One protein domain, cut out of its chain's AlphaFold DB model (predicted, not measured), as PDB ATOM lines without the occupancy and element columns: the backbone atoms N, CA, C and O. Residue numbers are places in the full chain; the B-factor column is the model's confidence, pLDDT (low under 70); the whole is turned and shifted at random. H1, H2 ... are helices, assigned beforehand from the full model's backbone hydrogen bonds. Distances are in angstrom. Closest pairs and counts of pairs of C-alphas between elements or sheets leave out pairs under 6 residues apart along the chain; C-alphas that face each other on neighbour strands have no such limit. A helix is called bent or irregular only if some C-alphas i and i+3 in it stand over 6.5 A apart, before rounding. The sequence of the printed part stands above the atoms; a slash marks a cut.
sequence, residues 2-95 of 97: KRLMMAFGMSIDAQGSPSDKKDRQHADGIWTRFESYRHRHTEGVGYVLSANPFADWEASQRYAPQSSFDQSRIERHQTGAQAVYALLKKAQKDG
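This is residues 2 to 95 of the 97 residues of an uncharacterized protein of Aquaspirillum sp. LM1 (UniProt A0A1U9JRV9). One long straight helix, H5, runs along one side of an elongated model and makes much of its length; beside its last part lie two short helices side by side, H1 and H2. H3 makes a corner after H2 at one end of the model, while H4 lies off toward the other end, where residues 62 to 68 stick out. The printed part has 94 residues with five named helices, H1 to H5 in order along the chain, and no named strand; its class is all helix. It is only just compact, close to loose, with a radius of gyration of the C-alphas of 14.7 A, and spans 44 by 27 by 19 A.

Begin with the longest helix, H5, residues 71 to 93, which touches no helix. Look at Leu 88 in it and Leu 4 in H1, residues 2 to 7: their C-alphas, the closest of the two helices, are 7.5 A apart, close but not clearly touching. H1 and H5 run the same way at a shallow tilt of 25 degrees. From H1 go on to H2, residues 27 to 39, which touches it with residues 34 to 38 alone; the closest C-alphas, of Met 5 and Phe 34, are 5.9 A apart. These two run the same way at a shallow tilt of 11 degrees. H2 and H5 are apart. H3, residues 42 to 46, and H2 touch only at the corner, the closest C-alphas, of Arg 38 and Gly 44, being 4.4 A apart. H4, residues 59 to 63, touches no helix. In H1 and H5 every O i to N i+4 pair is within hydrogen-bond range; in H2 6 of 9 are, and in H3 and in H4 0 of 1, beside 2 of 2 O i to N i+3 pairs in each.

Find C-alpha 71 at (36.850, 37.590, 104.317); from there H5 runs 32.8 A to C-alpha 93 at (41.354, 39.614, 71.877). H1 begins at C-alpha 2, at (31.699, 27.407, 79.485), and is 8.8 A long. H2 measures 19.0 A and is only just irregular: C-alphas 28 and 31 are 6.9 A apart. H3 is 8.7 A and H4 8.6 A long.

The two C-alphas farthest apart are those of Thr 42 and Ser 67, at 44.9 A. The printed part has no cut. Look for the long links at residues 8 to 26, between H1 and H2, and 47 to 58, between H3 and H4; the link from H2 to H3 is tight. The mean pLDDT of the printed part is 94.4, and no printed residue is under 70.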
ATOM      1  N   LYS A   2      32.503  28.152  80.485       95.00
ATOM      2  CA  LYS A   2      31.699  27.407  79.485       95.00
ATOM      3  C   LYS A   2      31.858  27.899  78.034       95.00
ATOM      4  O   LYS A   2      31.982  27.074  77.146       95.00
ATOM      5  N   ARG A   3      31.984  29.211  77.796       95.06
ATOM      6  CA  ARG A   3      32.305  29.753  76.456       95.06
ATOM      7  C   ARG A   3      33.639  29.256  75.882       95.06
ATOM      8  O   ARG A   3      33.696  28.923  74.711       95.06
ATOM      9  N   LEU A   4      34.688  29.175  76.701       96.19
ATOM     10  CA  LEU A   4      35.975  28.614  76.271       96.19
ATOM     11  C   LEU A   4      35.857  27.111  76.026       96.19
ATOM     12  O   LEU A   4      36.380  26.610  75.047       96.19
ATOM     13  N   MET A   5      35.106  26.399  76.871       97.00
ATOM     14  CA  MET A   5      34.828  24.975  76.657       97.00
ATOM     15  C   MET A   5      34.118  24.744  75.318       97.00
ATOM     16  O   MET A   5      34.465  23.800  74.624       97.00
ATOM     17  N   MET A   6      33.179  25.618  74.927       96.25
ATOM     18  CA  MET A   6      32.543  25.570  73.602       96.25
ATOM     19  C   MET A   6      33.562  25.763  72.476       96.25
ATOM     20  O   MET A   6      33.567  24.973  71.539       96.25
ATOM     21  N   ALA A   7      34.457  26.751  72.597       96.25
ATOM     22  CA  ALA A   7      35.545  26.946  71.634       96.25
ATOM     23  C   ALA A   7      36.489  25.733  71.553       96.25
ATOM     24  O   ALA A   7      37.041  25.451  70.501       96.25
ATOM     25  N   PHE A   8      36.617  24.971  72.640       96.31
ATOM     26  CA  PHE A   8      37.389  23.726  72.699       96.31
ATOM     27  C   PHE A   8      36.569  22.466  72.365       96.31
ATOM     28  O   PHE A   8      37.017  21.352  72.639       96.31
ATOM     29  N   GLY A   9      35.366  22.612  71.798       95.31
ATOM     30  CA  GLY A   9      34.564  21.495  71.290       95.31
ATOM     31  C   GLY A   9      33.474  20.961  72.228       95.31
ATOM     32  O   GLY A   9      32.931  19.886  71.979       95.31
ATOM     33  N   MET A  10      33.116  21.669  73.304       96.81
ATOM     34  CA  MET A  10      31.929  21.323  74.099       96.81
ATOM     35  C   MET A  10      30.650  21.612  73.307       96.81
ATOM     36  O   MET A  10      30.342  22.766  73.004       96.81
ATOM     37  N   SER A  11      29.862  20.573  73.038       96.75
ATOM     38  CA  SER A  11      28.551  20.704  72.397       96.75
ATOM     39  C   SER A  11      27.501  21.297  73.340       96.75
ATOM     40  O   SER A  11      27.481  21.011  74.544       96.75
ATOM     41  N   ILE A  12      26.599  22.094  72.771       96.62
ATOM     42  CA  ILE A  12      25.422  22.642  73.448       96.62
ATOM     43  C   ILE A  12      24.144  22.117  72.791       96.62
ATOM     44  O   ILE A  12      24.111  21.856  71.590       96.62
ATOM     45  N   ASP A  13      23.099  21.928  73.591       95.31
ATOM     46  CA  ASP A  13      21.757  21.631  73.107       95.31
ATOM     47  C   ASP A  13      21.067  22.891  72.552       95.31
ATOM     48  O   ASP A  13      21.574  24.012  72.647       95.31
ATOM     49  N   ALA A  14      19.886  22.702  71.960       94.38
ATOM     50  CA  ALA A  14      19.102  23.786  71.366       94.38
ATOM     51  C   ALA A  14      18.653  24.849  72.390       94.38
ATOM     52  O   ALA A  14      18.254  25.944  72.006       94.38
ATOM     53  N   GLN A  15      18.724  24.543  73.688       91.69
ATOM     54  CA  GLN A  15      18.390  25.443  74.789       91.69
ATOM     55  C   GLN A  15      19.631  26.173  75.336       91.69
ATOM     56  O   GLN A  15      19.531  26.918  76.310       91.69
ATOM     57  N   GLY A  16      20.804  25.969  74.727       89.56
ATOM     58  CA  GLY A  16      22.061  26.602  75.124       89.56
ATOM     59  C   GLY A  16      22.723  25.974  76.354       89.56
ATOM     60  O   GLY A  16      23.669  26.544  76.901       89.56
ATOM     61  N   SER A  17      22.253  24.811  76.809       92.94
ATOM     62  CA  SER A  17      22.890  24.051  77.886       92.94
ATOM     63  C   SER A  17      23.912  23.064  77.322       92.94
ATOM     64  O   SER A  17      23.735  22.571  76.213       92.94
ATOM     65  N   PRO A  18      24.975  22.703  78.065       96.62
ATOM     66  CA  PRO A  18      25.865  21.629  77.638       96.62
ATOM     67  C   PRO A  18      25.094  20.332  77.369       96.62
ATOM     68  O   PRO A  18      24.271  19.915  78.198       96.62
ATOM     69  N   SER A  19      25.355  19.698  76.223       96.50
ATOM     70  CA  SER A  19      24.667  18.462  75.827       96.50
ATOM     71  C   SER A  19      25.000  17.309  76.779       96.50
ATOM     72  O   SER A  19      24.105  16.563  77.176       96.50
ATOM     73  N   ASP A  20      26.261  17.199  77.214       95.50
ATOM     74  CA  ASP A  20      26.654  16.278  78.284       95.50
ATOM     75  C   ASP A  20      26.294  16.882  79.652       95.50
ATOM     76  O   ASP A  20      26.729  17.974  80.034       95.50
ATOM     77  N   LYS A  21      25.501  16.143  80.436       94.12
ATOM     78  CA  LYS A  21      25.119  16.537  81.798       94.12
ATOM     79  C   LYS A  21      26.332  16.716  82.713       94.12
ATOM     80  O   LYS A  21      26.260  17.523  83.636       94.12
ATOM     81  N   LYS A  22      27.452  16.033  82.451       94.81
ATOM     82  CA  LYS A  22      28.696  16.184  83.223       94.81
ATOM     83  C   LYS A  22      29.273  17.595  83.142       94.81
ATOM     84  O   LYS A  22      29.973  17.990  84.066       94.81
ATOM     85  N   ASP A  23      28.946  18.365  82.103       96.19
ATOM     86  CA  ASP A  23      29.383  19.757  81.922       96.19
ATOM     87  C   ASP A  23      28.440  20.790  82.551       96.19
ATOM     88  O   ASP A  23      28.738  21.989  82.605       96.19
ATOM     89  N   ARG A  24      27.309  20.339  83.104       94.00
ATOM     90  CA  ARG A  24      26.338  21.177  83.820       94.00
ATOM     91  C   ARG A  24      26.756  21.396  85.277       94.00
ATOM     92  O   ARG A  24      25.941  21.283  86.181       94.00
ATOM     93  N   GLN A  25      28.027  21.723  85.489       93.75
ATOM     94  CA  GLN A  25      28.584  21.994  86.815       93.75
ATOM     95  C   GLN A  25      28.454  23.470  87.198       93.75
ATOM     96  O   GLN A  25      28.376  24.354  86.323       93.75
ATOM     97  N   HIS A  26      28.459  23.707  88.509       91.44
ATOM     98  CA  HIS A  26      28.640  25.018  89.121       91.44
ATOM     99  C   HIS A  26      30.135  25.333  89.322       91.44
ATOM    100  O   HIS A  26      30.989  24.685  88.717       91.44
ATOM    101  N   ALA A  27      30.459  26.389  90.073       89.75
ATOM    102  CA  ALA A  27      31.819  26.929  90.174       89.75
ATOM    103  C   ALA A  27      32.838  25.923  90.744       89.75
ATOM    104  O   ALA A  27      33.980  25.874  90.291       89.75
ATOM    105  N   ASP A  28      32.395  25.081  91.668       89.12
ATOM    106  CA  ASP A  28      33.136  23.990  92.296       89.12
ATOM    107  C   ASP A  28      33.550  22.895  91.301       89.12
ATOM    108  O   ASP A  28      34.710  22.484  91.268       89.12
ATOM    109  N   GLY A  29      32.636  22.466  90.426       92.25
ATOM    110  CA  GLY A  29      32.889  21.378  89.476       92.25
ATOM    111  C   GLY A  29      33.376  21.823  88.092       92.25
ATOM    112  O   GLY A  29      33.978  21.034  87.356       92.25
ATOM    113  N   ILE A  30      33.122  23.075  87.691       94.69
ATOM    114  CA  ILE A  30      33.361  23.521  86.308       94.69
ATOM    115  C   ILE A  30      34.849  23.621  85.959       94.69
ATOM    116  O   ILE A  30      35.204  23.502  84.788       94.69
ATOM    117  N   TRP A  31      35.721  23.796  86.953       95.06
ATOM    118  CA  TRP A  31      37.166  23.893  86.743       95.06
ATOM    119  C   TRP A  31      37.746  22.612  86.146       95.06
ATOM    120  O   TRP A  31      38.409  22.642  85.112       95.06
ATOM    121  N   THR A  32      37.398  21.465  86.729       94.81
ATOM    122  CA  THR A  32      37.814  20.141  86.245       94.81
ATOM    123  C   THR A  32      37.304  19.871  84.830       94.81
ATOM    124  O   THR A  32      38.009  19.295  83.996       94.81
ATOM    125  N   ARG A  33      36.075  20.310  84.527       96.69
ATOM    126  CA  ARG A  33      35.500  20.179  83.183       96.69
ATOM    127  C   ARG A  33      36.254  21.039  82.176       96.69
ATOM    128  O   ARG A  33      36.660  20.531  81.138       96.69
ATOM    129  N   PHE A  34      36.514  22.298  82.510       96.69
ATOM    130  CA  PHE A  34      37.325  23.190  81.688       96.69
ATOM    131  C   PHE A  34      38.708  22.613  81.387       96.69
ATOM    132  O   PHE A  34      39.081  22.557  80.221       96.69
ATOM    133  N   GLU A  35      39.423  22.112  82.395       95.50
ATOM    134  CA  GLU A  35      40.743  21.499  82.210       95.50
ATOM    135  C   GLU A  35      40.697  20.271  81.290       95.50
ATOM    136  O   GLU A  35      41.598  20.068  80.478       95.50
ATOM    137  N   SER A  36      39.622  19.478  81.349       95.50
ATOM    138  CA  SER A  36      39.430  18.334  80.447       95.50
ATOM    139  C   SER A  36      39.308  18.757  78.979       95.50
ATOM    140  O   SER A  36      39.863  18.087  78.110       95.50
ATOM    141  N   TYR A  37      38.611  19.861  78.694       96.62
ATOM    142  CA  TYR A  37      38.509  20.417  77.340       96.62
ATOM    143  C   TYR A  37      39.800  21.115  76.911       96.62
ATOM    144  O   TYR A  37      40.294  20.878  75.812       96.62
ATOM    145  N   ARG A  38      40.387  21.919  77.803       96.06
ATOM    146  CA  ARG A  38      41.618  22.672  77.554       96.06
ATOM    147  C   ARG A  38      42.782  21.756  77.169       96.06
ATOM    148  O   ARG A  38      43.489  22.054  76.218       96.06
ATOM    149  N   HIS A  39      42.968  20.634  77.868       94.56
ATOM    150  CA  HIS A  39      44.039  19.677  77.562       94.56
ATOM    151  C   HIS A  39      43.826  18.893  76.265       94.56
ATOM    152  O   HIS A  39      44.785  18.376  75.700       94.56
ATOM    153  N   ARG A  40      42.581  18.776  75.795       92.12
ATOM    154  CA  ARG A  40      42.241  18.055  74.561       92.12
ATOM    155  C   ARG A  40      42.287  18.942  73.317       92.12
ATOM    156  O   ARG A  40      42.050  18.437  72.225       92.12
ATOM    157  N   HIS A  41      42.587  20.232  73.473       92.31
ATOM    158  CA  HIS A  41      42.585  21.205  72.387       92.31
ATOM    159  C   HIS A  41      43.930  21.932  72.306       92.31
ATOM    160  O   HIS A  41      44.410  22.472  73.301       92.31
ATOM    161  N   THR A  42      44.533  21.993  71.118       90.56
ATOM    162  CA  THR A  42      45.857  22.613  70.910       90.56
ATOM    163  C   THR A  42      45.873  24.089  71.303       90.56
ATOM    164  O   THR A  42      46.782  24.539  71.998       90.56
ATOM    165  N   GLU A  43      44.822  24.834  70.956       89.56
ATOM    166  CA  GLU A  43      44.679  26.246  71.340       89.56
ATOM    167  C   GLU A  43      44.498  26.445  72.857       89.56
ATOM    168  O   GLU A  43      44.759  27.530  73.375       89.56
ATOM    169  N   GLY A  44      44.118  25.398  73.600       90.44
ATOM    170  CA  GLY A  44      43.912  25.441  75.049       90.44
ATOM    171  C   GLY A  44      45.189  25.679  75.863       90.44
ATOM    172  O   GLY A  44      45.115  26.113  77.015       90.44
ATOM    173  N   VAL A  45      46.374  25.460  75.283       91.44
ATOM    174  CA  VAL A  45      47.669  25.692  75.954       91.44
ATOM    175  C   VAL A  45      47.827  27.155  76.392       91.44
ATOM    176  O   VAL A  45      48.397  27.423  77.446       91.44
ATOM    177  N   GLY A  46      47.262  28.103  75.638       93.38
ATOM    178  CA  GLY A  46      47.340  29.537  75.930       93.38
ATOM    179  C   GLY A  46      46.329  30.055  76.959       93.38
ATOM    180  O   GLY A  46      46.276  31.269  77.177       93.38
ATOM    181  N   TYR A  47      45.509  29.178  77.554       95.56
ATOM    182  CA  TYR A  47      44.388  29.556  78.421       95.56
ATOM    183  C   TYR A  47      44.420  28.851  79.781       95.56
ATOM    184  O   TYR A  47      43.443  28.240  80.201       95.56
ATOM    185  N   VAL A  48      45.555  28.912  80.471       94.81
ATOM    186  CA  VAL A  48      45.753  28.251  81.770       94.81
ATOM    187  C   VAL A  48      45.132  29.066  82.908       94.81
ATOM    188  O   VAL A  48      45.249  30.291  82.945       94.81
ATOM    189  N   LEU A  49      44.509  28.371  83.859       94.12
ATOM    190  CA  LEU A  49      44.117  28.921  85.154       94.12
ATOM    191  C   LEU A  49      44.894  28.223  86.279       94.12
ATOM    192  O   LEU A  49      45.400  27.116  86.105       94.12
ATOM    193  N   SER A  50      44.986  28.874  87.438       91.75
ATOM    194  CA  SER A  50      45.570  28.295  88.652       91.75
ATOM    195  C   SER A  50      44.658  27.219  89.272       91.75
ATOM    196  O   SER A  50      43.701  26.754  88.654       91.75
ATOM    197  N   ALA A  51      44.959  26.771  90.493       92.69
ATOM    198  CA  ALA A  51      44.086  25.858  91.229       92.69
ATOM    199  C   ALA A  51      42.680  26.454  91.433       92.69
ATOM    200  O   ALA A  51      42.540  27.670  91.560       92.69
ATOM    201  N   ASN A  52      41.655  25.594  91.490       94.69
ATOM    202  CA  ASN A  52      40.260  26.014  91.623       94.69
ATOM    203  C   ASN A  52      40.033  26.790  92.937       94.69
ATOM    204  O   ASN A  52      40.063  26.181  94.009       94.69
ATOM    205  N   PRO A  53      39.748  28.101  92.883       94.88
ATOM    206  CA  PRO A  53      39.507  28.892  94.082       94.88
ATOM    207  C   PRO A  53      38.124  28.630  94.688       94.88
ATOM    208  O   PRO A  53      37.915  28.987  95.840       94.88
ATOM    209  N   PHE A  54      37.212  27.994  93.945       94.75
ATOM    210  CA  PHE A  54      35.835  27.688  94.339       94.75
ATOM    211  C   PHE A  54      35.655  26.240  94.815       94.75
ATOM    212  O   PHE A  54      34.531  25.749  94.854       94.75
ATOM    213  N   ALA A  55      36.736  25.527  95.146       93.44
ATOM    214  CA  ALA A  55      36.659  24.131  95.591       93.44
ATOM    215  C   ALA A  55      35.875  23.946  96.908       93.44
ATOM    216  O   ALA A  55      35.403  22.850  97.183       93.44
ATOM    217  N   ASP A  56      35.743  25.009  97.706       92.00
ATOM    218  CA  ASP A  56      34.965  25.074  98.949       92.00
ATOM    219  C   ASP A  56      33.594  25.756  98.775       92.00
ATOM    220  O   ASP A  56      32.909  26.054  99.759       92.00
ATOM    221  N   TRP A  57      33.195  26.049  97.534       91.81
ATOM    222  CA  TRP A  57      31.891  26.621  97.222       91.81
ATOM    223  C   TRP A  57      30.865  25.512  96.976       91.81
ATOM    224  O   TRP A  57      31.154  24.526  96.311       91.81
ATOM    225  N   GLU A  58      29.634  25.707  97.437       90.31
ATOM    226  CA  GLU A  58      28.512  24.816  97.126       90.31
ATOM    227  C   GLU A  58      27.269  25.629  96.770       90.31
ATOM    228  O   GLU A  58      27.038  26.715  97.305       90.31
ATOM    229  N   ALA A  59      26.398  25.079  95.919       88.94
ATOM    230  CA  ALA A  59      25.166  25.761  95.514       88.94
ATOM    231  C   ALA A  59      24.224  26.072  96.694       88.94
ATOM    232  O   ALA A  59      23.493  27.066  96.657       88.94
ATOM    233  N   SER A  60      24.273  25.261  97.757       90.25
ATOM    234  CA  SER A  60      23.539  25.449  99.016       90.25
ATOM    235  C   SER A  60      23.915  26.755  99.730       90.25
ATOM    236  O   SER A  60      23.059  27.381 100.361       90.25
ATOM    237  N   GLN A  61      25.159  27.230  99.565       89.00
ATOM    238  CA  GLN A  61      25.672  28.441 100.211       89.00
ATOM    239  C   GLN A  61      24.948  29.717  99.758       89.00
ATOM    240  O   GLN A  61      25.066  30.752 100.411       89.00
ATOM    241  N   ARG A  62      24.125  29.653  98.701       88.69
ATOM    242  CA  ARG A  62      23.186  30.724  98.326       88.69
ATOM    243  C   ARG A  62      22.263  31.142  99.477       88.69
ATOM    244  O   ARG A  62      21.823  32.287  99.511       88.69
ATOM    245  N   TYR A  63      21.968  30.219 100.388       93.38
ATOM    246  CA  TYR A  63      21.110  30.437 101.551       93.38
ATOM    247  C   TYR A  63      21.897  30.480 102.866       93.38
ATOM    248  O   TYR A  63      21.302  30.404 103.940       93.38
ATOM    249  N   ALA A  64      23.230  30.564 102.805       91.69
ATOM    250  CA  ALA A  64      24.054  30.604 104.001       91.69
ATOM    251  C   ALA A  64      23.821  31.910 104.782       91.69
ATOM    252  O   ALA A  64      23.679  32.978 104.179       91.69
ATOM    253  N   PRO A  65      23.797  31.858 106.126       94.88
ATOM    254  CA  PRO A  65      23.668  33.061 106.931       94.88
ATOM    255  C   PRO A  65      24.919  33.929 106.780       94.88
ATOM    256  O   PRO A  65      26.032  33.411 106.665       94.88
ATOM    257  N   GLN A  66      24.758  35.251 106.858       91.44
ATOM    258  CA  GLN A  66      25.871  36.203 106.750       91.44
ATOM    259  C   GLN A  66      26.988  35.928 107.771       91.44
ATOM    260  O   GLN A  66      28.156  36.143 107.473       91.44
ATOM    261  N   SER A  67      26.653  35.395 108.950       94.25
ATOM    262  CA  SER A  67      27.627  35.004 109.979       94.25
ATOM    263  C   SER A  67      28.607  33.914 109.536       94.25
ATOM    264  O   SER A  67      29.651  33.748 110.156       94.25
ATOM    265  N   SER A  68      28.292  33.170 108.474       90.19
ATOM    266  CA  SER A  68      29.193  32.172 107.894       90.19
ATOM    267  C   SER A  68      30.228  32.777 106.945       90.19
ATOM    268  O   SER A  68      31.119  32.057 106.491       90.19
ATOM    269  N   PHE A  69      30.105  34.060 106.591       90.00
ATOM    270  CA  PHE A  69      30.974  34.711 105.618       90.00
ATOM    271  C   PHE A  69      32.345  34.991 106.224       90.00
ATOM    272  O   PHE A  69      32.465  35.532 107.318       90.00
ATOM    273  N   ASP A  70      33.373  34.618 105.473       93.12
ATOM    274  CA  ASP A  70      34.769  34.774 105.851       93.12
ATOM    275  C   ASP A  70      35.484  35.599 104.782       93.12
ATOM    276  O   ASP A  70      35.393  35.293 103.589       93.12
ATOM    277  N   GLN A  71      36.189  36.645 105.214       94.94
ATOM    278  CA  GLN A  71      36.850  37.590 104.317       94.94
ATOM    279  C   GLN A  71      37.890  36.886 103.440       94.94
ATOM    280  O   GLN A  71      37.934  37.119 102.233       94.94
ATOM    281  N   SER A  72      38.668  35.962 104.016       95.31
ATOM    282  CA  SER A  72      39.715  35.250 103.275       95.31
ATOM    283  C   SER A  72      39.133  34.379 102.156       95.31
ATOM    284  O   SER A  72      39.684  34.308 101.053       95.31
ATOM    285  N   ARG A  73      37.980  33.741 102.403       93.81
ATOM    286  CA  ARG A  73      37.244  32.971 101.395       93.81
ATOM    287  C   ARG A  73      36.682  33.868 100.297       93.81
ATOM    288  O   ARG A  73      36.830  33.537  99.121       93.81
ATOM    289  N   ILE A  74      36.094  35.008 100.663       93.44
ATOM    290  CA  ILE A  74      35.549  35.981  99.704       93.44
ATOM    291  C   ILE A  74      36.647  36.500  98.776       93.44
ATOM    292  O   ILE A  74      36.480  36.467  97.557       93.44
ATOM    293  N   GLU A  75      37.781  36.929  99.328       96.81
ATOM    294  CA  GLU A  75      38.905  37.453  98.546       96.81
ATOM    295  C   GLU A  75      39.452  36.402  97.580       96.81
ATOM    296  O   GLU A  75      39.640  36.680  96.395       96.81
ATOM    297  N   ARG A  76      39.611  35.156  98.041       96.00
ATOM    298  CA  ARG A  76      40.047  34.041  97.191       96.00
ATOM    299  C   ARG A  76      39.100  33.808  96.013       96.00
ATOM    300  O   ARG A  76      39.549  33.674  94.872       96.00
ATOM    301  N   HIS A  77      37.791  33.772  96.272       95.19
ATOM    302  CA  HIS A  77      36.760  33.620  95.239       95.19
ATOM    303  C   HIS A  77      36.763  34.808  94.271       95.19
ATOM    304  O   HIS A  77      36.671  34.616  93.057       95.19
ATOM    305  N   GLN A  78      36.935  36.028  94.782       96.19
ATOM    306  CA  GLN A  78      37.023  37.247  93.981       96.19
ATOM    307  C   GLN A  78      38.236  37.225  93.042       96.19
ATOM    308  O   GLN A  78      38.075  37.447  91.839       96.19
ATOM    309  N   THR A  79      39.430  36.908  93.549       97.06
ATOM    310  CA  THR A  79      40.643  36.758  92.728       97.06
ATOM    311  C   THR A  79      40.451  35.684  91.658       97.06
ATOM    312  O   THR A  79      40.794  35.889  90.493       97.06
ATOM    313  N   GLY A  80      39.825  34.563  92.019       95.88
ATOM    314  CA  GLY A  80      39.459  33.507  91.080       95.88
ATOM    315  C   GLY A  80      38.555  33.971  89.942       95.88
ATOM    316  O   GLY A  80      38.826  33.708  88.768       95.88
ATOM    317  N   ALA A  81      37.490  34.701  90.276       96.44
ATOM    318  CA  ALA A  81      36.566  35.260  89.296       96.44
ATOM    319  C   ALA A  81      37.265  36.260  88.358       96.44
ATOM    320  O   ALA A  81      37.033  36.238  87.146       96.44
ATOM    321  N   GLN A  82      38.155  37.100  88.897       98.06
ATOM    322  CA  GLN A  82      38.951  38.046  88.112       98.06
ATOM    323  C   GLN A  82      39.905  37.335  87.146       98.06
ATOM    324  O   GLN A  82      40.005  37.743  85.988       98.06
ATOM    325  N   ALA A  83      40.545  36.239  87.566       97.00
ATOM    326  CA  ALA A  83      41.396  35.434  86.691       97.00
ATOM    327  C   ALA A  83      40.602  34.845  85.512       97.00
ATOM    328  O   ALA A  83      41.019  34.957  84.358       97.00
ATOM    329  N   VAL A  84      39.408  34.297  85.774       96.69
ATOM    330  CA  VAL A  84      38.511  33.803  84.714       96.69
ATOM    331  C   VAL A  84      38.086  34.933  83.772       96.69
ATOM    332  O   VAL A  84      38.037  34.733  82.558       96.69
ATOM    333  N   TYR A  85      37.786  36.121  84.302       97.44
ATOM    334  CA  TYR A  85      37.429  37.284  83.490       97.44
ATOM    335  C   TYR A  85      38.577  37.722  82.571       97.44
ATOM    336  O   TYR A  85      38.368  37.888  81.368       97.44
ATOM    337  N   ALA A  86      39.792  37.849  83.109       97.56
ATOM    338  CA  ALA A  86      40.982  38.192  82.336       97.56
ATOM    339  C   ALA A  86      41.242  37.169  81.218       97.56
ATOM    340  O   ALA A  86      41.540  37.547  80.083       97.56
ATOM    341  N   LEU A  87      41.039  35.881  81.506       97.00
ATOM    342  CA  LEU A  87      41.174  34.813  80.521       97.00
ATOM    343  C   LEU A  87      40.155  34.927  79.380       97.00
ATOM    344  O   LEU A  87      40.508  34.757  78.214       97.00
ATOM    345  N   LEU A  88      38.896  35.247  79.697       97.25
ATOM    346  CA  LEU A  88      37.865  35.490  78.684       97.25
ATOM    347  C   LEU A  88      38.206  36.710  77.823       97.25
ATOM    348  O   LEU A  88      38.049  36.653  76.608       97.25
ATOM    349  N   LYS A  89      38.712  37.791  78.426       98.06
ATOM    350  CA  LYS A  89      39.152  38.981  77.681       98.06
ATOM    351  C   LYS A  89      40.309  38.676  76.739       98.06
ATOM    352  O   LYS A  89      40.301  39.152  75.607       98.06
ATOM    353  N   LYS A  90      41.274  37.869  77.187       97.56
ATOM    354  CA  LYS A  90      42.354  37.375  76.330       97.56
ATOM    355  C   LYS A  90      41.785  36.607  75.135       97.56
ATOM    356  O   LYS A  90      42.106  36.939  74.008       97.56
ATOM    357  N   ALA A  91      40.885  35.657  75.373       97.19
ATOM    358  CA  ALA A  91      40.306  34.844  74.306       97.19
ATOM    359  C   ALA A  91      39.510  35.658  73.275       97.19
ATOM    360  O   ALA A  91      39.579  35.367  72.087       97.19
ATOM    361  N   GLN A  92      38.815  36.710  73.716       97.75
ATOM    362  CA  GLN A  92      38.167  37.667  72.812       97.75
ATOM    363  C   GLN A  92      39.185  38.436  71.965       97.75
ATOM    364  O   GLN A  92      38.989  38.615  70.768       97.75
ATOM    365  N   LYS A  93      40.282  38.897  72.579       97.69
ATOM    366  CA  LYS A  93      41.354  39.614  71.877       97.69
ATOM    367  C   LYS A  93      42.055  38.724  70.846       97.69
ATOM    368  O   LYS A  93      42.413  39.206  69.778       97.69
ATOM    369  N   ASP A  94      42.223  37.450  71.175       96.44
ATOM    370  CA  ASP A  94      42.856  36.451  70.318       96.44
ATOM    371  C   ASP A  94      41.907  35.942  69.210       96.44
ATOM    372  O   ASP A  94      42.339  35.203  68.332       96.44
ATOM    373  N   GLY A  95      40.624  36.333  69.232       96.25
ATOM    374  CA  GLY A  95      39.618  35.924  68.244       96.25
ATOM    375  C   GLY A  95      39.061  34.510  68.440       96.25
ATOM    376  O   GLY A  95      38.374  34.006  67.556       96.25
TER     377      GLY A  95